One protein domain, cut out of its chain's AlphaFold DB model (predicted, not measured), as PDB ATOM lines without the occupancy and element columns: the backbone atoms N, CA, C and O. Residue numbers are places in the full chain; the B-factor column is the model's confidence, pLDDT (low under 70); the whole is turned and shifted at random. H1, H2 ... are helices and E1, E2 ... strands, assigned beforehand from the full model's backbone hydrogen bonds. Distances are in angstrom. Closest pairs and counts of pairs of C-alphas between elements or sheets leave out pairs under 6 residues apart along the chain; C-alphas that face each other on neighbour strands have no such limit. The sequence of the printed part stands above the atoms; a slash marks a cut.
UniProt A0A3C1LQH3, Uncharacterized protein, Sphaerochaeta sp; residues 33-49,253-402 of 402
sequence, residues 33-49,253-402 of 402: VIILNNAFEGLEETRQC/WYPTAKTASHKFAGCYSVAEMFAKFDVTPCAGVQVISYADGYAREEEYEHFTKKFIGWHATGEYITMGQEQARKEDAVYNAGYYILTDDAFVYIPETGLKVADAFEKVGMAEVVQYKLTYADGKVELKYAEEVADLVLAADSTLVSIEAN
ATOM      1  N   VAL A  33      38.978  18.066 140.008       97.69
ATOM      2  CA  VAL A  33      38.376  17.186 139.004       97.69
ATOM      3  C   VAL A  33      37.379  17.994 138.182       97.69
ATOM      4  O   VAL A  33      36.474  18.615 138.730       97.69
ATOM      5  N   ILE A  34      37.523  17.963 136.865       97.94
ATOM      6  CA  ILE A  34      36.642  18.577 135.877       97.94
ATOM      7  C   ILE A  34      35.850  17.464 135.194       97.94
ATOM      8  O   ILE A  34      36.405  16.461 134.745       97.94
ATOM      9  N   ILE A  35      34.536  17.630 135.099       96.19
ATOM     10  CA  ILE A  35      33.651  16.651 134.476       96.19
ATOM     11  C   ILE A  35      33.675  16.839 132.958       96.19
ATOM     12  O   ILE A  35      33.117  17.800 132.421       96.19
ATOM     13  N   LEU A  36      34.283  15.883 132.255       93.62
ATOM     14  CA  LEU A  36      34.496  15.942 130.809       93.62
ATOM     15  C   LEU A  36      33.177  16.061 130.031       93.62
ATOM     16  O   LEU A  36      33.110  16.801 129.054       93.62
ATOM     17  N   ASN A  37      32.104  15.410 130.503       91.56
ATOM     18  CA  ASN A  37      30.774  15.439 129.878       91.56
ATOM     19  C   ASN A  37      30.247  16.869 129.653       91.56
ATOM     20  O   ASN A  37      29.476  17.088 128.719       91.56
ATOM     21  N   ASN A  38      30.651  17.821 130.506       93.06
ATOM     22  CA  ASN A  38      30.234  19.226 130.461       93.06
ATOM     23  C   ASN A  38      31.386  20.181 130.073       93.06
ATOM     24  O   ASN A  38      31.169  21.376 129.879       93.06
ATOM     25  N   ALA A  39      32.617  19.676 129.922       93.06
ATOM     26  CA  ALA A  39      33.799  20.495 129.659       93.06
ATOM     27  C   ALA A  39      33.759  21.194 128.288       93.06
ATOM     28  O   ALA A  39      34.247  22.319 128.163       93.06
ATOM     29  N   PHE A  40      33.117  20.574 127.295       92.12
ATOM     30  CA  PHE A  40      33.051  21.070 125.915       92.12
ATOM     31  C   PHE A  40      32.033  22.193 125.682       92.12
ATOM     32  O   PHE A  40      32.017  22.792 124.609       92.12
ATOM     33  N   GLU A  41      31.177  22.500 126.659       91.88
ATOM     34  CA  GLU A  41      30.155  23.536 126.495       91.88
ATOM     35  C   GLU A  41      30.777  24.897 126.149       91.88
ATOM     36  O   GLU A  41      31.664  25.377 126.853       91.88
ATOM     37  N   GLY A  42      30.313  25.527 125.070       90.56
ATOM     38  CA  GLY A  42      30.822  26.827 124.626       90.56
ATOM     39  C   GLY A  42      32.165  26.787 123.887       90.56
ATOM     40  O   GLY A  42      32.659  27.853 123.534       90.56
ATOM     41  N   LEU A  43      32.740  25.605 123.635       91.50
ATOM     42  CA  LEU A  43      33.879  25.450 122.725       91.50
ATOM     43  C   LEU A  43      33.405  25.301 121.272       91.50
ATOM     44  O   LEU A  43      32.300  24.810 121.016       91.50
ATOM     45  N   GLU A  44      34.249  25.700 120.322       88.75
ATOM     46  CA  GLU A  44      33.976  25.527 118.897       88.75
ATOM     47  C   GLU A  44      34.310  24.093 118.460       88.75
ATOM     48  O   GLU A  44      35.375  23.550 118.757       88.75
ATOM     49  N   GLU A  45      33.367  23.445 117.776       85.50
ATOM     50  CA  GLU A  45      33.600  22.125 117.198       85.50
ATOM     51  C   GLU A  45      34.490  22.258 115.961       85.50
ATOM     52  O   GLU A  45      34.167  22.980 115.015       85.50
ATOM     53  N   THR A  46      35.568  21.480 115.914       76.50
ATOM     54  CA  THR A  46      36.385  21.395 114.707       76.50
ATOM     55  C   THR A  46      35.757  20.466 113.672       76.50
ATOM     56  O   THR A  46      35.388  19.318 113.928       76.50
ATOM     57  N   ARG A  47      35.696  20.974 112.442       70.62
ATOM     58  CA  ARG A  47      35.307  20.230 111.246       70.62
ATOM     59  C   ARG A  47      36.528  19.767 110.455       70.62
ATOM     60  O   ARG A  47      36.500  19.818 109.234       70.62
ATOM     61  N   GLN A  48      37.621  19.390 111.108       65.62
ATOM     62  CA  GLN A  48      38.816  18.891 110.421       65.62
ATOM     63  C   GLN A  48      38.838  17.359 110.346       65.62
ATOM     64  O   GLN A  48      38.344  16.678 111.240       65.62
ATOM     65  N   CYS A  49      39.458  16.806 109.296       62.12
ATOM     66  CA  CYS A  49      39.855  15.398 109.290       62.12
ATOM     67  C   CYS A  49      40.958  15.149 110.337       62.12
ATOM     68  O   CYS A  49      41.864  15.968 110.495       62.12
ATOM     69  N   TRP A 253      37.699  11.268 108.905       70.25
ATOM     70  CA  TRP A 253      36.641  11.827 109.724       70.25
ATOM     71  C   TRP A 253      36.132  10.780 110.700       70.25
ATOM     72  O   TRP A 253      35.712   9.700 110.281       70.25
ATOM     73  N   TYR A 254      36.139  11.108 111.986       68.69
ATOM     74  CA  TYR A 254      35.544  10.247 112.994       68.69
ATOM     75  C   TYR A 254      34.085  10.654 113.197       68.69
ATOM     76  O   TYR A 254      33.824  11.791 113.591       68.69
ATOM     77  N   PRO A 255      33.118   9.768 112.897       70.38
ATOM     78  CA  PRO A 255      31.722  10.065 113.152       70.38
ATOM     79  C   PRO A 255      31.504  10.163 114.661       70.38
ATOM     80  O   PRO A 255      31.937   9.291 115.420       70.38
ATOM     81  N   THR A 256      30.793  11.204 115.077       75.94
ATOM     82  CA  THR A 256      30.409  11.426 116.469       75.94
ATOM     83  C   THR A 256      28.892  11.305 116.610       75.94
ATOM     84  O   THR A 256      28.134  11.523 115.662       75.94
ATOM     85  N   ALA A 257      28.429  10.885 117.786       79.25
ATOM     86  CA  ALA A 257      27.010  10.699 118.080       79.25
ATOM     87  C   ALA A 257      26.695  11.231 119.474       79.25
ATOM     88  O   ALA A 257      27.502  11.059 120.379       79.25
ATOM     89  N   LYS A 258      25.520  11.843 119.660       84.88
ATOM     90  CA  LYS A 258      25.096  12.348 120.972       84.88
ATOM     91  C   LYS A 258      24.491  11.237 121.822       84.88
ATOM     92  O   LYS A 258      23.625  10.503 121.352       84.88
ATOM     93  N   THR A 259      24.888  11.190 123.085       85.75
ATOM     94  CA  THR A 259      24.308  10.334 124.129       85.75
ATOM     95  C   THR A 259      24.098  11.145 125.410       85.75
ATOM     96  O   THR A 259      24.443  12.327 125.466       85.75
ATOM     97  N   ALA A 260      23.541  10.537 126.463       85.19
ATOM     98  CA  ALA A 260      23.442  11.207 127.763       85.19
ATOM     99  C   ALA A 260      24.832  11.557 128.327       85.19
ATOM    100  O   ALA A 260      25.018  12.630 128.896       85.19
ATOM    101  N   SER A 261      25.807  10.667 128.116       84.19
ATOM    102  CA  SER A 261      27.192  10.809 128.569       84.19
ATOM    103  C   SER A 261      28.069  11.649 127.625       84.19
ATOM    104  O   SER A 261      29.126  12.141 128.013       84.19
ATOM    105  N   HIS A 262      27.615  11.873 126.391       84.81
ATOM    106  CA  HIS A 262      28.272  12.731 125.414       84.81
ATOM    107  C   HIS A 262      27.260  13.675 124.752       84.81
ATOM    108  O   HIS A 262      26.726  13.424 123.669       84.81
ATOM    109  N   LYS A 263      26.984  14.794 125.428       84.31
ATOM    110  CA  LYS A 263      25.993  15.797 124.996       84.31
ATOM    111  C   LYS A 263      26.471  16.625 123.790       84.31
ATOM    112  O   LYS A 263      25.658  17.111 122.994       84.31
ATOM    113  N   PHE A 264      27.784  16.770 123.644       86.69
ATOM    114  CA  PHE A 264      28.445  17.652 122.683       86.69
ATOM    115  C   PHE A 264      29.063  16.847 121.540       86.69
ATOM    116  O   PHE A 264      30.264  16.635 121.537       86.69
ATOM    117  N   ALA A 265      28.244  16.375 120.592       83.25
ATOM    118  CA  ALA A 265      28.766  15.709 119.392       83.25
ATOM    119  C   ALA A 265      29.749  16.616 118.657       83.25
ATOM    120  O   ALA A 265      29.406  17.750 118.336       83.25
ATOM    121  N   GLY A 266      30.933  16.072 118.399       83.62
ATOM    122  CA  GLY A 266      32.002  16.762 117.706       83.62
ATOM    123  C   GLY A 266      33.358  16.406 118.281       83.62
ATOM    124  O   GLY A 266      33.481  15.510 119.123       83.62
ATOM    125  N   CYS A 267      34.377  17.112 117.811       83.69
ATOM    126  CA  CYS A 267      35.699  17.065 118.418       83.69
ATOM    127  C   CYS A 267      36.121  18.483 118.792       83.69
ATOM    128  O   CYS A 267      35.792  19.441 118.091       83.69
ATOM    129  N   TYR A 268      36.860  18.604 119.889       88.50
ATOM    130  CA  TYR A 268      37.172  19.888 120.513       88.50
ATOM    131  C   TYR A 268      38.656  19.985 120.826       88.50
ATOM    132  O   TYR A 268      39.268  18.990 121.216       88.50
ATOM    133  N   SER A 269      39.228  21.175 120.640       88.06
ATOM    134  CA  SER A 269      40.648  21.441 120.875       88.06
ATOM    135  C   SER A 269      41.007  21.236 122.345       88.06
ATOM    136  O   SER A 269      40.364  21.797 123.236       88.06
ATOM    137  N   VAL A 270      42.065  20.462 122.612       91.00
ATOM    138  CA  VAL A 270      42.600  20.311 123.973       91.00
ATOM    139  C   VAL A 270      43.124  21.651 124.484       91.00
ATOM    140  O   VAL A 270      42.871  21.990 125.635       91.00
ATOM    141  N   ALA A 271      43.806  22.432 123.640       91.81
ATOM    142  CA  ALA A 271      44.331  23.738 124.030       91.81
ATOM    143  C   ALA A 271      43.221  24.707 124.466       91.81
ATOM    144  O   ALA A 271      43.346  25.347 125.508       91.81
ATOM    145  N   GLU A 272      42.118  24.786 123.716       93.19
ATOM    146  CA  GLU A 272      40.984  25.649 124.081       93.19
ATOM    147  C   GLU A 272      40.289  25.160 125.353       93.19
ATOM    148  O   GLU A 272      39.926  25.965 126.212       93.19
ATOM    149  N   MET A 273      40.149  23.839 125.512       94.56
ATOM    150  CA  MET A 273      39.603  23.249 126.731       94.56
ATOM    151  C   MET A 273      40.482  23.570 127.949       94.56
ATOM    152  O   MET A 273      39.966  23.992 128.978       94.56
ATOM    153  N   PHE A 274      41.802  23.416 127.843       95.88
ATOM    154  CA  PHE A 274      42.732  23.736 128.929       95.88
ATOM    155  C   PHE A 274      42.724  25.228 129.264       95.88
ATOM    156  O   PHE A 274      42.679  25.579 130.441       95.88
ATOM    157  N   ALA A 275      42.672  26.100 128.253       96.50
ATOM    158  CA  ALA A 275      42.551  27.542 128.449       96.50
ATOM    159  C   ALA A 275      41.241  27.925 129.157       96.50
ATOM    160  O   ALA A 275      41.264  28.731 130.079       96.50
ATOM    161  N   LYS A 276      40.106  27.310 128.790       95.69
ATOM    162  CA  LYS A 276      38.800  27.555 129.431       95.69
ATOM    163  C   LYS A 276      38.816  27.294 130.941       95.69
ATOM    164  O   LYS A 276      38.092  27.959 131.678       95.69
ATOM    165  N   PHE A 277      39.582  26.302 131.386       95.69
ATOM    166  CA  PHE A 277      39.662  25.913 132.795       95.69
ATOM    167  C   PHE A 277      40.906  26.459 133.510       95.69
ATOM    168  O   PHE A 277      41.127  26.101 134.666       95.69
ATOM    169  N   ASP A 278      41.697  27.316 132.859       95.62
ATOM    170  CA  ASP A 278      42.953  27.856 133.393       95.62
ATOM    171  C   ASP A 278      43.933  26.755 133.851       95.62
ATOM    172  O   ASP A 278      44.587  26.860 134.892       95.62
ATOM    173  N   VAL A 279      44.017  25.660 133.087       94.88
ATOM    174  CA  VAL A 279      44.928  24.546 133.379       94.88
ATOM    175  C   VAL A 279      46.371  25.022 133.226       94.88
ATOM    176  O   VAL A 279      46.776  25.532 132.179       94.88
ATOM    177  N   THR A 280      47.165  24.852 134.281       91.94
ATOM    178  CA  THR A 280      48.564  25.292 134.284       91.94
ATOM    179  C   THR A 280      49.430  24.320 133.473       91.94
ATOM    180  O   THR A 280      49.330  23.111 133.695       91.94
ATOM    181  N   PRO A 281      50.315  24.806 132.578       93.88
ATOM    182  CA  PRO A 281      51.276  23.950 131.894       93.88
ATOM    183  C   PRO A 281      52.104  23.109 132.870       93.88
ATOM    184  O   PRO A 281      52.652  23.625 133.846       93.88
ATOM    185  N   CYS A 282      52.212  21.815 132.585       92.31
ATOM    186  CA  CYS A 282      52.924  20.845 133.409       92.31
ATOM    187  C   CYS A 282      53.864  19.978 132.562       92.31
ATOM    188  O   CYS A 282      53.991  20.183 131.358       92.31
ATOM    189  N   ALA A 283      54.548  19.018 133.191       90.75
ATOM    190  CA  ALA A 283      55.454  18.120 132.472       90.75
ATOM    191  C   ALA A 283      54.691  17.208 131.496       90.75
ATOM    192  O   ALA A 283      55.031  17.115 130.322       90.75
ATOM    193  N   GLY A 284      53.607  16.582 131.950       92.88
ATOM    194  CA  GLY A 284      52.871  15.636 131.122       92.88
ATOM    195  C   GLY A 284      51.425  15.445 131.541       92.88
ATOM    196  O   GLY A 284      50.979  15.960 132.568       92.88
ATOM    197  N   VAL A 285      50.720  14.692 130.709       93.25
ATOM    198  CA  VAL A 285      49.342  14.252 130.883       93.25
ATOM    199  C   VAL A 285      49.331  12.730 130.845       93.25
ATOM    200  O   VAL A 285      49.854  12.117 129.912       93.25
ATOM    201  N   GLN A 286      48.714  12.110 131.845       94.25
ATOM    202  CA  GLN A 286      48.442  10.681 131.837       94.25
ATOM    203  C   GLN A 286      47.008  10.440 131.363       94.25
ATOM    204  O   GLN A 286      46.049  10.923 131.961       94.25
ATOM    205  N   VAL A 287      46.860   9.682 130.282       91.81
ATOM    206  CA  VAL A 287      45.566   9.303 129.709       91.81
ATOM    207  C   VAL A 287      45.264   7.868 130.101       91.81
ATOM    208  O   VAL A 287      46.068   6.979 129.817       91.81
ATOM    209  N   ILE A 288      44.113   7.627 130.729       91.50
ATOM    210  CA  ILE A 288      43.705   6.295 131.182       91.50
ATOM    211  C   ILE A 288      42.347   5.913 130.596       91.50
ATOM    212  O   ILE A 288      41.371   6.665 130.674       91.50
ATOM    213  N   SER A 289      42.281   4.701 130.055       89.44
ATOM    214  CA  SER A 289      41.045   4.047 129.634       89.44
ATOM    215  C   SER A 289      40.174   3.705 130.845       89.44
ATOM    216  O   SER A 289      40.635   3.056 131.788       89.44
ATOM    217  N   TYR A 290      38.899   4.101 130.828       88.06
ATOM    218  CA  TYR A 290      37.959   3.706 131.887       88.06
ATOM    219  C   TYR A 290      37.458   2.264 131.740       88.06
ATOM    220  O   TYR A 290      36.886   1.728 132.686       88.06
ATOM    221  N   ALA A 291      37.652   1.642 130.573       87.25
ATOM    222  CA  ALA A 291      37.130   0.312 130.276       87.25
ATOM    223  C   ALA A 291      38.060  -0.810 130.766       87.25
ATOM    224  O   ALA A 291      37.597  -1.788 131.349       87.25
ATOM    225  N   ASP A 292      39.367  -0.668 130.538       87.75
ATOM    226  CA  ASP A 292      40.377  -1.696 130.837       87.75
ATOM    227  C   ASP A 292      41.550  -1.183 131.692       87.75
ATOM    228  O   ASP A 292      42.408  -1.965 132.100       87.75
ATOM    229  N   GLY A 293      41.584   0.118 132.001       87.88
ATOM    230  CA  GLY A 293      42.638   0.727 132.806       87.88
ATOM    231  C   GLY A 293      43.968   0.917 132.080       87.88
ATOM    232  O   GLY A 293      44.928   1.328 132.735       87.88
ATOM    233  N   TYR A 294      44.046   0.649 130.770       88.56
ATOM    234  CA  TYR A 294      45.239   0.937 129.976       88.56
ATOM    235  C   TYR A 294      45.600   2.421 130.084       88.56
ATOM    236  O   TYR A 294      44.734   3.285 129.935       88.56
ATOM    237  N   ALA A 295      46.869   2.711 130.359       89.56
ATOM    238  CA  ALA A 295      47.352   4.058 130.616       89.56
ATOM    239  C   ALA A 295      48.548   4.398 129.730       89.56
ATOM    240  O   ALA A 295      49.382   3.539 129.431       89.56
ATOM    241  N   ARG A 296      48.645   5.672 129.357       88.75
ATOM    242  CA  ARG A 296      49.772   6.227 128.612       88.75
ATOM    243  C   ARG A 296      50.119   7.612 129.136       88.75
ATOM    244  O   ARG A 296      49.226   8.388 129.457       88.75
ATOM    245  N   GLU A 297      51.408   7.916 129.159       90.75
ATOM    246  CA  GLU A 297      51.918   9.255 129.447       90.75
ATOM    247  C   GLU A 297      52.297   9.979 128.158       90.75
ATOM    248  O   GLU A 297      52.775   9.372 127.192       90.75
ATOM    249  N   GLU A 298      52.067  11.284 128.149       88.25
ATOM    250  CA  GLU A 298      52.395  12.164 127.043       88.25
ATOM    251  C   GLU A 298      52.838  13.537 127.552       88.25
ATOM    252  O   GLU A 298      52.306  14.039 128.536       88.25
ATOM    253  N   GLU A 299      53.793  14.159 126.865       90.50
ATOM    254  CA  GLU A 299      54.235  15.523 127.159       90.50
ATOM    255  C   GLU A 299      53.084  16.525 126.974       90.50
ATOM    256  O   GLU A 299      52.344  16.471 125.984       90.50
ATOM    257  N   TYR A 300      52.954  17.484 127.893       90.69
ATOM    258  CA  TYR A 300      51.858  18.465 127.881       90.69
ATOM    259  C   TYR A 300      51.784  19.257 126.565       90.69
ATOM    260  O   TYR A 300      50.712  19.441 125.981       90.69
ATOM    261  N   GLU A 301      52.938  19.689 126.050       89.06
ATOM    262  CA  GLU A 301      53.034  20.449 124.797       89.06
ATOM    263  C   GLU A 301      52.585  19.646 123.569       89.06
ATOM    264  O   GLU A 301      52.120  20.220 122.586       89.06
ATOM    265  N   HIS A 302      52.712  18.319 123.601       85.25
ATOM    266  CA  HIS A 302      52.222  17.458 122.526       85.25
ATOM    267  C   HIS A 302      50.727  17.195 122.680       85.25
ATOM    268  O   HIS A 302      49.974  17.280 121.709       85.25
ATOM    269  N   PHE A 303      50.278  16.961 123.914       87.38
ATOM    270  CA  PHE A 303      48.878  16.698 124.207       87.38
ATOM    271  C   PHE A 303      47.968  17.885 123.849       87.38
ATOM    272  O   PHE A 303      46.886  17.699 123.296       87.38
ATOM    273  N   THR A 304      48.425  19.119 124.078       89.12
ATOM    274  CA  THR A 304      47.678  20.348 123.741       89.12
ATOM    275  C   THR A 304      47.446  20.560 122.243       89.12
ATOM    276  O   THR A 304      46.516  21.273 121.874       89.12
ATOM    277  N   LYS A 305      48.208  19.893 121.367       83.12
ATOM    278  CA  LYS A 305      48.011  19.916 119.902       83.12
ATOM    279  C   LYS A 305      46.947  18.918 119.420       83.12
ATOM    280  O   LYS A 305      46.771  18.724 118.213       83.12
ATOM    281  N   LYS A 306      46.275  18.230 120.346       84.12
ATOM    282  CA  LYS A 306      45.237  17.239 120.057       84.12
ATOM    283  C   LYS A 306      43.836  17.822 120.211       84.12
ATOM    284  O   LYS A 306      43.616  18.933 120.683       84.12
ATOM    285  N   PHE A 307      42.884  16.995 119.829       85.00
ATOM    286  CA  PHE A 307      41.454  17.140 119.961       85.00
ATOM    287  C   PHE A 307      40.908  15.948 120.748       85.00
ATOM    288  O   PHE A 307      41.451  14.841 120.682       85.00
ATOM    289  N   ILE A 308      39.812  16.157 121.468       86.88
ATOM    290  CA  ILE A 308      39.051  15.090 122.123       86.88
ATOM    291  C   ILE A 308      37.693  15.000 121.438       86.88
ATOM    292  O   ILE A 308      37.024  16.017 121.255       86.88
ATOM    293  N   GLY A 309      37.289  13.789 121.059       84.00
ATOM    294  CA  GLY A 309      35.982  13.525 120.465       84.00
ATOM    295  C   GLY A 309      35.418  12.177 120.902       84.00
ATOM    296  O   GLY A 309      36.154  11.284 121.325       84.00
ATOM    297  N   TRP A 310      34.099  12.035 120.806       82.88
ATOM    298  CA  TRP A 310      33.401  10.779 121.074       82.88
ATOM    299  C   TRP A 310      33.133  10.039 119.780       82.88
ATOM    300  O   TRP A 310      32.398  10.513 118.913       82.88
ATOM    301  N   HIS A 311      33.695   8.848 119.660       74.69
ATOM    302  CA  HIS A 311      33.439   7.998 118.520       74.69
ATOM    303  C   HIS A 311      32.031   7.401 118.595       74.69
ATOM    304  O   HIS A 311      31.574   6.978 119.656       74.69
ATOM    305  N   ALA A 312      31.351   7.289 117.452       71.88
ATOM    306  CA  ALA A 312      29.998   6.736 117.364       71.88
ATOM    307  C   ALA A 312      29.854   5.297 117.913       71.88
ATOM    308  O   ALA A 312      28.736   4.867 118.193       71.88
ATOM    309  N   THR A 313      30.952   4.551 118.088       68.88
ATOM    310  CA  THR A 313      30.943   3.225 118.739       68.88
ATOM    311  C   THR A 313      30.952   3.279 120.267       68.88
ATOM    312  O   THR A 313      30.932   2.224 120.894       68.88
ATOM    313  N   GLY A 314      30.945   4.473 120.863       66.19
ATOM    314  CA  GLY A 314      30.784   4.661 122.301       66.19
ATOM    315  C   GLY A 314      32.085   4.856 123.082       66.19
ATOM    316  O   GLY A 314      32.143   4.460 124.241       66.19
ATOM    317  N   GLU A 315      33.120   5.425 122.462       75.12
ATOM    318  CA  GLU A 315      34.454   5.542 123.062       75.12
ATOM    319  C   GLU A 315      34.987   6.972 122.887       75.12
ATOM    320  O   GLU A 315      34.956   7.507 121.776       75.12
ATOM    321  N   TYR A 316      35.520   7.595 123.945       76.31
ATOM    322  CA  TYR A 316      36.329   8.807 123.777       76.31
ATOM    323  C   TYR A 316      37.678   8.447 123.170       76.31
ATOM    324  O   TYR A 316      38.351   7.511 123.612       76.31
ATOM    325  N   ILE A 317      38.066   9.239 122.179       74.31
ATOM    326  CA  ILE A 317      39.353   9.155 121.510       74.31
ATOM    327  C   ILE A 317      40.016  10.528 121.544       74.31
ATOM    328  O   ILE A 317      39.399  11.554 121.249       74.31
ATOM    329  N   THR A 318      41.295  10.552 121.903       75.75
ATOM    330  CA  THR A 318      42.162  11.678 121.569       75.75
ATOM    331  C   THR A 318      42.639  11.506 120.142       75.75
ATOM    332  O   THR A 318      43.061  10.425 119.747       75.75
ATOM    333  N   MET A 319      42.554  12.568 119.361       74.00
ATOM    334  CA  MET A 319      42.890  12.606 117.942       74.00
ATOM    335  C   MET A 319      43.715  13.856 117.702       74.00
ATOM    336  O   MET A 319      43.432  14.875 118.305       74.00
ATOM    337  N   GLY A 320      44.731  13.843 116.854       64.44
ATOM    338  CA  GLY A 320      45.557  15.040 116.701       64.44
ATOM    339  C   GLY A 320      46.323  15.077 115.402       64.44
ATOM    340  O   GLY A 320      46.235  14.156 114.589       64.44
ATOM    341  N   GLN A 321      47.079  16.159 115.236       58.50
ATOM    342  CA  GLN A 321      47.954  16.346 114.081       58.50
ATOM    343  C   GLN A 321      49.069  15.290 114.035       58.50
ATOM    344  O   GLN A 321      49.485  14.872 112.960       58.50
ATOM    345  N   GLU A 322      49.469  14.793 115.207       55.38
ATOM    346  CA  GLU A 322      50.485  13.763 115.396       55.38
ATOM    347  C   GLU A 322      49.893  12.583 116.189       55.38
ATOM    348  O   GLU A 322      49.919  12.539 117.420       55.38
ATOM    349  N   GLN A 323      49.332  11.598 115.489       54.78
ATOM    350  CA  GLN A 323      49.199  10.238 116.017       54.78
ATOM    351  C   GLN A 323      50.130   9.355 115.200       54.78
ATOM    352  O   GLN A 323      49.817   8.998 114.067       54.78
ATOM    353  N   ALA A 324      51.302   9.044 115.759       45.62
ATOM    354  CA  ALA A 324      52.336   8.309 115.040       45.62
ATOM    355  C   ALA A 324      51.823   6.950 114.528       45.62
ATOM    356  O   ALA A 324      52.196   6.546 113.424       45.62
ATOM    357  N   ARG A 325      50.951   6.262 115.291       54.16
ATOM    358  CA  ARG A 325      50.246   5.028 114.896       54.16
ATOM    359  C   ARG A 325      48.877   4.908 115.563       54.16
ATOM    360  O   ARG A 325      48.655   5.415 116.655       54.16
ATOM    361  N   LYS A 326      47.974   4.129 114.957       56.16
ATOM    362  CA  LYS A 326      46.675   3.759 115.560       56.16
ATOM    363  C   LYS A 326      46.841   3.030 116.902       56.16
ATOM    364  O   LYS A 326      45.977   3.139 117.767       56.16
ATOM    365  N   GLU A 327      47.940   2.292 117.060       59.09
ATOM    366  CA  GLU A 327      48.302   1.603 118.306       59.09
ATOM    367  C   GLU A 327      48.628   2.570 119.450       59.09
ATOM    368  O   GLU A 327      48.653   2.155 120.605       59.09
ATOM    369  N   ASP A 328      48.881   3.846 119.141       62.81
ATOM    370  CA  ASP A 328      49.270   4.829 120.139       62.81
ATOM    371  C   ASP A 328      48.084   5.471 120.876       62.81
ATOM    372  O   ASP A 328      48.282   6.162 121.880       62.81
ATOM    373  N   ALA A 329      46.860   5.247 120.397       71.00
ATOM    374  CA  ALA A 329      45.651   5.807 120.980       71.00
ATOM    375  C   ALA A 329      45.201   5.032 122.229       71.00
ATOM    376  O   ALA A 329      45.159   3.802 122.235       71.00
ATOM    377  N   VAL A 330      44.780   5.762 123.263       77.62
ATOM    378  CA  VAL A 330      44.029   5.190 124.387       77.62
ATOM    379  C   VAL A 330      42.552   5.199 123.999       77.62
ATOM    380  O   VAL A 330      41.921   6.255 123.974       77.62
ATOM    381  N   TYR A 331      42.009   4.033 123.651       79.31
ATOM    382  CA  TYR A 331      40.571   3.868 123.429       79.31
ATOM    383  C   TYR A 331      39.831   3.956 124.761       79.31
ATOM    384  O   TYR A 331      40.387   3.596 125.798       79.31
ATOM    385  N   ASN A 332      38.579   4.417 124.744       84.62
ATOM    386  CA  ASN A 332      37.788   4.620 125.962       84.62
ATOM    387  C   ASN A 332      38.497   5.531 126.974       84.62
ATOM    388  O   ASN A 332      38.425   5.287 128.178       84.62
ATOM    389  N   ALA A 333      39.205   6.562 126.503       87.69
ATOM    390  CA  ALA A 333      39.897   7.499 127.380       87.69
ATOM    391  C   ALA A 333      38.882   8.178 128.314       87.69
ATOM    392  O   ALA A 333      38.019   8.928 127.871       87.69
ATOM    393  N   GLY A 334      38.951   7.867 129.608       89.06
ATOM    394  CA  GLY A 334      37.998   8.371 130.598       89.06
ATOM    395  C   GLY A 334      38.622   9.241 131.675       89.06
ATOM    396  O   GLY A 334      37.896   9.933 132.382       89.06
ATOM    397  N   TYR A 335      39.949   9.227 131.783       93.75
ATOM    398  CA  TYR A 335      40.690  10.043 132.732       93.75
ATOM    399  C   TYR A 335      41.867  10.698 132.016       93.75
ATOM    400  O   TYR A 335      42.656  10.010 131.365       93.75
ATOM    401  N   TYR A 336      41.983  12.012 132.159       95.44
ATOM    402  CA  TYR A 336      43.140  12.794 131.733       95.44
ATOM    403  C   TYR A 336      43.704  13.465 132.976       95.44
ATOM    404  O   TYR A 336      43.088  14.391 133.491       95.44
ATOM    405  N   ILE A 337      44.819  12.956 133.485       95.75
ATOM    406  CA  ILE A 337      45.420  13.379 134.750       95.75
ATOM    407  C   ILE A 337      46.601  14.298 134.450       95.75
ATOM    408  O   ILE A 337      47.523  13.911 133.731       95.75
ATOM    409  N   LEU A 338      46.559  15.506 135.003       95.00
ATOM    410  CA  LEU A 338      47.645  16.479 135.007       95.00
ATOM    411  C   LEU A 338      48.186  16.638 136.437       95.00
ATOM    412  O   LEU A 338      47.856  15.859 137.327       95.00
ATOM    413  N   THR A 339      49.041  17.638 136.672       91.81
ATOM    414  CA  THR A 339      49.638  17.868 137.999       91.81
ATOM    415  C   THR A 339      48.613  18.279 139.059       91.81
ATOM    416  O   THR A 339      48.579  17.674 140.125       91.81
ATOM    417  N   ASP A 340      47.791  19.291 138.772       93.44
ATOM    418  CA  ASP A 340      46.811  19.840 139.725       93.44
ATOM    419  C   ASP A 340      45.351  19.557 139.317       93.44
ATOM    420  O   ASP A 340      44.442  19.681 140.143       93.44
ATOM    421  N   ASP A 341      45.132  19.162 138.062       96.62
ATOM    422  CA  ASP A 341      43.824  19.033 137.422       96.62
ATOM    423  C   ASP A 341      43.637  17.652 136.791       96.62
ATOM    424  O   ASP A 341      44.575  17.077 136.240       96.62
ATOM    425  N   ALA A 342      42.405  17.147 136.795       97.19
ATOM    426  CA  ALA A 342      42.021  15.998 135.988       97.19
ATOM    427  C   ALA A 342      40.700  16.229 135.284       97.19
ATOM    428  O   ALA A 342      39.774  16.798 135.852       97.19
ATOM    429  N   PHE A 343      40.582  15.692 134.075       96.81
ATOM    430  CA  PHE A 343      39.310  15.580 133.376       96.81
ATOM    431  C   PHE A 343      38.799  14.148 133.492       96.81
ATOM    432  O   PHE A 343      39.520  13.203 133.170       96.81
ATOM    433  N   VAL A 344      37.555  13.996 133.943       95.88
ATOM    434  CA  VAL A 344      36.937  12.699 134.226       95.88
ATOM    435  C   VAL A 344      35.634  12.548 133.454       95.88
ATOM    436  O   VAL A 344      34.729  13.380 133.547       95.88
ATOM    437  N   TYR A 345      35.538  11.464 132.695       93.56
ATOM    438  CA  TYR A 345      34.344  11.058 131.971       93.56
ATOM    439  C   TYR A 345      33.386  10.267 132.870       93.56
ATOM    440  O   TYR A 345      33.795   9.330 133.554       93.56
ATOM    441  N   ILE A 346      32.094  10.597 132.815       92.75
ATOM    442  CA  ILE A 346      31.025   9.835 133.467       92.75
ATOM    443  C   ILE A 346      30.325   8.958 132.414       92.75
ATOM    444  O   ILE A 346      29.593   9.504 131.577       92.75
ATOM    445  N   PRO A 347      30.492   7.621 132.449       89.94
ATOM    446  CA  PRO A 347      29.816   6.714 131.526       89.94
ATOM    447  C   PRO A 347      28.304   6.664 131.769       89.94
ATOM    448  O   PRO A 347      27.816   7.063 132.825       89.94
ATOM    449  N   GLU A 348      27.544   6.119 130.812       88.75
ATOM    450  CA  GLU A 348      26.080   5.956 130.926       88.75
ATOM    451  C   GLU A 348      25.638   5.159 132.160       88.75
ATOM    452  O   GLU A 348      24.563   5.395 132.704       88.75
ATOM    453  N   THR A 349      26.489   4.253 132.641       90.00
ATOM    454  CA  THR A 349      26.269   3.477 133.868       90.00
ATOM    455  C   THR A 349      26.417   4.297 135.151       90.00
ATOM    456  O   THR A 349      26.108   3.794 136.229       90.00
ATOM    457  N   GLY A 350      26.890   5.540 135.047       92.50
ATOM    458  CA  GLY A 350      27.263   6.401 136.161       92.50
ATOM    459  C   GLY A 350      28.673   6.134 136.691       92.50
ATOM    460  O   GLY A 350      29.330   5.161 136.313       92.50
ATOM    461  N   LEU A 351      29.137   7.025 137.568       94.12
ATOM    462  CA  LEU A 351      30.461   6.985 138.191       94.12
ATOM    463  C   LEU A 351      30.356   7.336 139.674       94.12
ATOM    464  O   LEU A 351      29.804   8.380 140.024       94.12
ATOM    465  N   LYS A 352      30.909   6.496 140.549       95.81
ATOM    466  CA  LYS A 352      31.058   6.844 141.963       95.81
ATOM    467  C   LYS A 352      32.239   7.802 142.126       95.81
ATOM    468  O   LYS A 352      33.327   7.532 141.624       95.81
ATOM    469  N   VAL A 353      32.033   8.910 142.837       95.62
ATOM    470  CA  VAL A 353      33.065   9.948 142.995       95.62
ATOM    471  C   VAL A 353      34.290   9.421 143.738       95.62
ATOM    472  O   VAL A 353      35.404   9.738 143.336       95.62
ATOM    473  N   ALA A 354      34.109   8.568 144.751       95.50
ATOM    474  CA  ALA A 354      35.228   7.936 145.455       95.50
ATOM    475  C   ALA A 354      36.165   7.158 144.510       95.50
ATOM    476  O   ALA A 354      37.380   7.307 144.603       95.50
ATOM    477  N   ASP A 355      35.608   6.397 143.563       94.94
ATOM    478  CA  ASP A 355      36.394   5.606 142.609       94.94
ATOM    479  C   ASP A 355      37.192   6.528 141.671       94.94
ATOM    480  O   ASP A 355      38.354   6.269 141.360       94.94
ATOM    481  N   ALA A 356      36.584   7.645 141.252       94.38
ATOM    482  CA  ALA A 356      37.271   8.666 140.470       94.38
ATOM    483  C   ALA A 356      38.394   9.331 141.277       94.38
ATOM    484  O   ALA A 356      39.492   9.497 140.758       94.38
ATOM    485  N   PHE A 357      38.140   9.680 142.540       96.06
ATOM    486  CA  PHE A 357      39.115  10.312 143.431       96.06
ATOM    487  C   PHE A 357      40.328   9.424 143.683       96.06
ATOM    488  O   PHE A 357      41.454   9.900 143.565       96.06
ATOM    489  N   GLU A 358      40.111   8.138 143.957       94.50
ATOM    490  CA  GLU A 358      41.193   7.162 144.091       94.50
ATOM    491  C   GLU A 358      41.995   7.059 142.789       94.50
ATOM    492  O   GLU A 358      43.224   7.106 142.805       94.50
ATOM    493  N   LYS A 359      41.302   6.973 141.646       93.38
ATOM    494  CA  LYS A 359      41.938   6.796 140.339       93.38
ATOM    495  C   LYS A 359      42.832   7.966 139.948       93.38
ATOM    496  O   LYS A 359      43.885   7.751 139.354       93.38
ATOM    497  N   VAL A 360      42.378   9.182 140.229       94.19
ATOM    498  CA  VAL A 360      43.079  10.410 139.856       94.19
ATOM    499  C   VAL A 360      44.066  10.851 140.948       94.19
ATOM    500  O   VAL A 360      44.988  11.601 140.668       94.19
ATOM    501  N   GLY A 361      43.939  10.349 142.178       94.06
ATOM    502  CA  GLY A 361      44.761  10.787 143.308       94.06
ATOM    503  C   GLY A 361      44.319  12.151 143.840       94.06
ATOM    504  O   GLY A 361      45.148  13.033 144.070       94.06
ATOM    505  N   MET A 362      43.001  12.342 143.979       95.31
ATOM    506  CA  MET A 362      42.409  13.564 144.527       95.31
ATOM    507  C   MET A 362      42.914  13.816 145.946       95.31
ATOM    508  O   MET A 362      42.966  12.900 146.766       95.31
ATOM    509  N   ALA A 363      43.256  15.066 146.239       94.38
ATOM    510  CA  ALA A 363      43.743  15.451 147.547       94.38
ATOM    511  C   ALA A 363      42.665  15.255 148.626       94.38
ATOM    512  O   ALA A 363      41.491  15.595 148.432       94.38
ATOM    513  N   GLU A 364      43.069  14.720 149.777       92.38
ATOM    514  CA  GLU A 364      42.186  14.529 150.927       92.38
ATOM    515  C   GLU A 364      42.012  15.852 151.685       92.38
ATOM    516  O   GLU A 364      42.965  16.420 152.221       92.38
ATOM    517  N   VAL A 365      40.776  16.345 151.744       92.81
ATOM    518  CA  VAL A 365      40.405  17.588 152.437       92.81
ATOM    519  C   VAL A 365      39.125  17.391 153.241       92.81
ATOM    520  O   VAL A 365      38.423  16.398 153.085       92.81
ATOM    521  N   VAL A 366      38.798  18.339 154.121       93.75
ATOM    522  CA  VAL A 366      37.574  18.260 154.939       93.75
ATOM    523  C   VAL A 366      36.327  18.509 154.089       93.75
ATOM    524  O   VAL A 366      35.289  17.877 154.306       93.75
ATOM    525  N   GLN A 367      36.419  19.437 153.136       94.81
ATOM    526  CA  GLN A 367      35.319  19.816 152.260       94.81
ATOM    527  C   GLN A 367      35.791  19.975 150.822       94.81
ATOM    528  O   GLN A 367      36.896  20.439 150.566       94.81
ATOM    529  N   TYR A 368      34.904  19.651 149.890       96.94
ATOM    530  CA  TYR A 368      35.087  19.960 148.482       96.94
ATOM    531  C   TYR A 368      34.084  21.016 148.039       96.94
ATOM    532  O   TYR A 368      32.936  21.058 148.497       96.94
ATOM    533  N   LYS A 369      34.524  21.847 147.101       97.56
ATOM    534  CA  LYS A 369      33.707  22.833 146.409       97.56
ATOM    535  C   LYS A 369      33.248  22.259 145.074       97.56
ATOM    536  O   LYS A 369      34.058  21.910 144.225       97.56
ATOM    537  N   LEU A 370      31.939  22.154 144.897       98.06
ATOM    538  CA  LEU A 370      31.286  21.625 143.706       98.06
ATOM    539  C   LEU A 370      30.732  22.787 142.886       98.06
ATOM    540  O   LEU A 370      29.985  23.603 143.425       98.06
ATOM    541  N   THR A 371      31.044  22.834 141.593       97.50
ATOM    542  CA  THR A 371      30.534  23.850 140.657       97.50
ATOM    543  C   THR A 371      29.632  23.194 139.617       97.50
ATOM    544  O   THR A 371      30.021  22.200 139.003       97.50
ATOM    545  N   TYR A 372      28.441  23.747 139.393       95.75
ATOM    546  CA  TYR A 372      27.440  23.247 138.445       95.75
ATOM    547  C   TYR A 372      27.342  24.132 137.193       95.75
ATOM    548  O   TYR A 372      27.757  25.289 137.201       95.75
ATOM    549  N   ALA A 373      26.767  23.594 136.114       92.31
ATOM    550  CA  ALA A 373      26.663  24.253 134.808       92.31
ATOM    551  C   ALA A 373      25.860  25.569 134.826       92.31
ATOM    552  O   ALA A 373      26.101  26.451 134.012       92.31
ATOM    553  N   ASP A 374      24.940  25.736 135.779       92.19
ATOM    554  CA  ASP A 374      24.189  26.982 135.989       92.19
ATOM    555  C   ASP A 374      24.973  28.046 136.789       92.19
ATOM    556  O   ASP A 374      24.442  29.114 137.096       92.19
ATOM    557  N   GLY A 375      26.231  27.759 137.140       92.50
ATOM    558  CA  GLY A 375      27.095  28.614 137.950       92.50
ATOM    559  C   GLY A 375      26.877  28.474 139.458       92.50
ATOM    560  O   GLY A 375      27.549  29.155 140.235       92.50
ATOM    561  N   LYS A 376      25.963  27.602 139.906       96.31
ATOM    562  CA  LYS A 376      25.787  27.316 141.332       96.31
ATOM    563  C   LYS A 376      27.051  26.667 141.896       96.31
ATOM    564  O   LYS A 376      27.639  25.784 141.275       96.31
ATOM    565  N   VAL A 377      27.414  27.068 143.112       97.12
ATOM    566  CA  VAL A 377      28.517  26.480 143.882       97.12
ATOM    567  C   VAL A 377      27.990  25.928 145.206       97.12
ATOM    568  O   VAL A 377      27.205  26.591 145.886       97.12
ATOM    569  N   GLU A 378      28.427  24.728 145.581       96.62
ATOM    570  CA  GLU A 378      28.130  24.088 146.868       96.62
ATOM    571  C   GLU A 378      29.420  23.660 147.574       96.62
ATOM    572  O   GLU A 378      30.349  23.183 146.932       96.62
ATOM    573  N   LEU A 379      29.465  23.786 148.901       97.06
ATOM    574  CA  LEU A 379      30.502  23.174 149.735       97.06
ATOM    575  C   LEU A 379      29.915  21.931 150.402       97.06
ATOM    576  O   LEU A 379      28.855  22.020 151.024       97.06
ATOM    577  N   LYS A 380      30.593  20.791 150.275       96.00
ATOM    578  CA  LYS A 380      30.166  19.510 150.856       96.00
ATOM    579  C   LYS A 380      31.298  18.845 151.612       96.00
ATOM    580  O   LYS A 380      32.455  18.978 151.219       96.00
ATOM    581  N   TYR A 381      30.970  18.121 152.677       95.94
ATOM    582  CA  TYR A 381      31.966  17.343 153.408       95.94
ATOM    583  C   TYR A 381      32.472  16.165 152.571       95.94
ATOM    584  O   TYR A 381      31.739  15.621 151.746       95.94
ATOM    585  N   ALA A 382      33.721  15.759 152.795       93.44
ATOM    586  CA  ALA A 382      34.364  14.692 152.026       93.44
ATOM    587  C   ALA A 382      33.571  13.377 152.009       93.44
ATOM    588  O   ALA A 382      33.440  12.764 150.953       93.44
ATOM    589  N   GLU A 383      32.981  12.984 153.141       93.75
ATOM    590  CA  GLU A 383      32.139  11.782 153.244       93.75
ATOM    591  C   GLU A 383      30.902  11.876 152.336       93.75
ATOM    592  O   GLU A 383      30.594  10.940 151.602       93.75
ATOM    593  N   GLU A 384      30.241  13.040 152.309       94.75
ATOM    594  CA  GLU A 384      29.076  13.268 151.448       94.75
ATOM    595  C   GLU A 384      29.448  13.217 149.966       94.75
ATOM    596  O   GLU A 384      28.655  12.753 149.153       94.75
ATOM    597  N   VAL A 385      30.638  13.711 149.613       94.25
ATOM    598  CA  VAL A 385      31.141  13.727 148.234       94.25
ATOM    599  C   VAL A 385      31.558  12.332 147.787       94.25
ATOM    600  O   VAL A 385      31.218  11.941 146.675       94.25
ATOM    601  N   ALA A 386      32.220  11.556 148.645       91.56
ATOM    602  CA  ALA A 386      32.634  10.183 148.354       91.56
ATOM    603  C   ALA A 386      31.443   9.246 148.068       91.56
ATOM    604  O   ALA A 386      31.550   8.335 147.240       91.56
ATOM    605  N   ASP A 387      30.298   9.494 148.712       93.88
ATOM    606  CA  ASP A 387      29.060   8.736 148.517       93.88
ATOM    607  C   ASP A 387      28.259   9.157 147.270       93.88
ATOM    608  O   ASP A 387      27.299   8.475 146.894       93.88
ATOM    609  N   LEU A 388      28.644  10.242 146.585       95.56
ATOM    610  CA  LEU A 388      27.968  10.664 145.360       95.56
ATOM    611  C   LEU A 388      28.191   9.659 144.226       95.56
ATOM    612  O   LEU A 388      29.314   9.270 143.897       95.56
ATOM    613  N   VAL A 389      27.089   9.320 143.562       95.69
ATOM    614  CA  VAL A 389      27.084   8.624 142.275       95.69
ATOM    615  C   VAL A 389      26.618   9.616 141.222       95.69
ATOM    616  O   VAL A 389      25.475  10.073 141.240       95.69
ATOM    617  N   LEU A 390      27.521   9.976 140.317       94.56
ATOM    618  CA  LEU A 390      27.229  10.881 139.219       94.56
ATOM    619  C   LEU A 390      26.562  10.102 138.087       94.56
ATOM    620  O   LEU A 390      27.099   9.103 137.612       94.56
ATOM    621  N   ALA A 391      25.402  10.578 137.646       94.44
ATOM    622  CA  ALA A 391      24.760  10.101 136.429       94.44
ATOM    623  C   ALA A 391      25.388  10.763 135.193       94.44
ATOM    624  O   ALA A 391      25.932  11.866 135.274       94.44
ATOM    625  N   ALA A 392      25.290  10.106 134.039       88.38
ATOM    626  CA  ALA A 392      25.849  10.597 132.779       88.38
ATOM    627  C   ALA A 392      25.345  11.987 132.363       88.38
ATOM    628  O   ALA A 392      26.086  12.763 131.760       88.38
ATOM    629  N   ASP A 393      24.099  12.309 132.710       90.06
ATOM    630  CA  ASP A 393      23.451  13.585 132.433       90.06
ATOM    631  C   ASP A 393      23.698  14.654 133.510       90.06
ATOM    632  O   ASP A 393      23.184  15.768 133.368       90.06
ATOM    633  N   SER A 394      24.531  14.365 134.520       92.56
ATOM    634  CA  SER A 394      24.927  15.294 135.585       92.56
ATOM    635  C   SER A 394      25.269  16.687 135.049       92.56
ATOM    636  O   SER A 394      25.905  16.840 134.003       92.56
ATOM    637  N   THR A 395      24.854  17.718 135.786       93.56
ATOM    638  CA  THR A 395      25.175  19.127 135.510       93.56
ATOM    639  C   THR A 395      26.422  19.601 136.252       93.56
ATOM    640  O   THR A 395      26.763  20.778 136.176       93.56
ATOM    641  N   LEU A 396      27.096  18.721 136.996       96.12
ATOM    642  CA  LEU A 396      28.328  19.052 137.703       96.12
ATOM    643  C   LEU A 396      29.456  19.323 136.699       96.12
ATOM    644  O   LEU A 396      29.646  18.553 135.759       96.12
ATOM    645  N   VAL A 397      30.196  20.409 136.898       96.56
ATOM    646  CA  VAL A 397      31.298  20.855 136.035       96.56
ATOM    647  C   VAL A 397      32.646  20.603 136.696       96.56
ATOM    648  O   VAL A 397      33.544  20.093 136.033       96.56
ATOM    649  N   SER A 398      32.796  20.914 137.986       97.50
ATOM    650  CA  SER A 398      34.042  20.661 138.718       97.50
ATOM    651  C   SER A 398      33.815  20.284 140.180       97.50
ATOM    652  O   SER A 398      32.782  20.606 140.775       97.50
ATOM    653  N   ILE A 399      34.808  19.598 140.745       97.69
ATOM    654  CA  ILE A 399      34.974  19.329 142.170       97.69
ATOM    655  C   ILE A 399      36.386  19.767 142.560       97.69
ATOM    656  O   ILE A 399      37.364  19.258 142.020       97.69
ATOM    657  N   GLU A 400      36.492  20.715 143.481       96.81
ATOM    658  CA  GLU A 400      37.739  21.355 143.905       96.81
ATOM    659  C   GLU A 400      38.020  21.040 145.377       96.81
ATOM    660  O   GLU A 400      37.118  21.124 146.214       96.81
ATOM    661  N   ALA A 401      39.265  20.692 145.699       93.31
ATOM    662  CA  ALA A 401      39.752  20.635 147.071       93.31
ATOM    663  C   ALA A 401      39.711  22.049 147.671       93.31
ATOM    664  O   ALA A 401      40.233  22.985 147.059       93.31
ATOM    665  N   ASN A 402      39.063  22.213 148.829       83.00
ATOM    666  CA  ASN A 402      38.798  23.518 149.440       83.00
ATOM    667  C   ASN A 402      39.341  23.648 150.862       83.00
ATOM    668  O   ASN A 402      39.153  22.703 151.663       83.00
TER     669      ASN A 402
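What this domain is: This is residues 33 to 49 and 253 to 402 of the 402 residues of an uncharacterized protein of Sphaerochaeta sp (UniProt A0A3C1LQH3). One long, strongly twisted sheet of eight strands runs through the domain, from the hairpin E3 and E4 at one edge to the hairpin E9 and E10 at the other; H4 and H5 cover one face, and short H1 is on the opposite face. A smaller sheet of three strands, E2, E5 and E6, with H2 on it, sits near the E7 part of the large sheet. The printed part has 167 residues, five named helices and eleven named strands, in the order E1 H1 E2 H2 E3 E4 H3 E5 E6 E7 E8 H4 E9 E10 H5 E11; the large sheet, order E4 E3 E7 E8 E1 E11 E9 E10, is mixed, and the small one, order E2 E5 E6, is antiparallel. The class is mixed, with 83 residues, under half, in named elements; the whole is compact, with a radius of gyration of the C-alphas of 15.2 A and spans of 44 by 33 by 29 A.

Where its parts are: E1, residues 33 to 35, begins at C-alpha (38.376, 17.186, 139.004), and H1 is 36 to 39. After the cut come E2, 267 to 269, H2, 270 to 276, E3, 284 to 289, 16.6 A long, E4, 295 to 299, and H3, 300 to 303. E5 is 306 to 311, E6 315 to 320, E7 333 to 337, E8 341 to 344, and H4 353 to 360, 10.5 A long. E9, 367 to 372, is 16.3 A long; E10 is 377 to 381, H5 382 to 386, and E11, 396 to 401, ends at C-alpha (39.752, 20.635, 147.071).

How they stand to each other: In the large sheet E8 and E1 are parallel at 35 degrees, with N 34 and O 342 2.7 A apart, within hydrogen-bond range. E1 and E11 are antiparallel at 178 degrees, N 33 to O 399 2.8 A. H4 is over E8 at a height over the sheet of 8.8 A, and H5 is over E9 at 8.2 A; they touch at the C-alphas of Ala 354 and Ala 386, their closest, 4.5 A apart. E8, H4, E9 and E10, H5, E11 are split strand-helix-strand units, with other strands between the two, and their crossovers are right-handed. H3 only grazes this sheet. The closest C-alphas of E6 and E7, those of Tyr 316 and Ala 333, are 5.2 A apart. In H2, H4 and H5 every O i to N i+4 pair is within hydrogen-bond range; H1 and H3 are too short for one.

The domain as a whole: Residues 50 to 252 are not printed, and C-alphas 49 and 253 are 4.8 A apart. The link from E6 to E7 is long, 12 residues. The mean pLDDT of the printed part is 87.7, with residues 320 to 328 among those under 70.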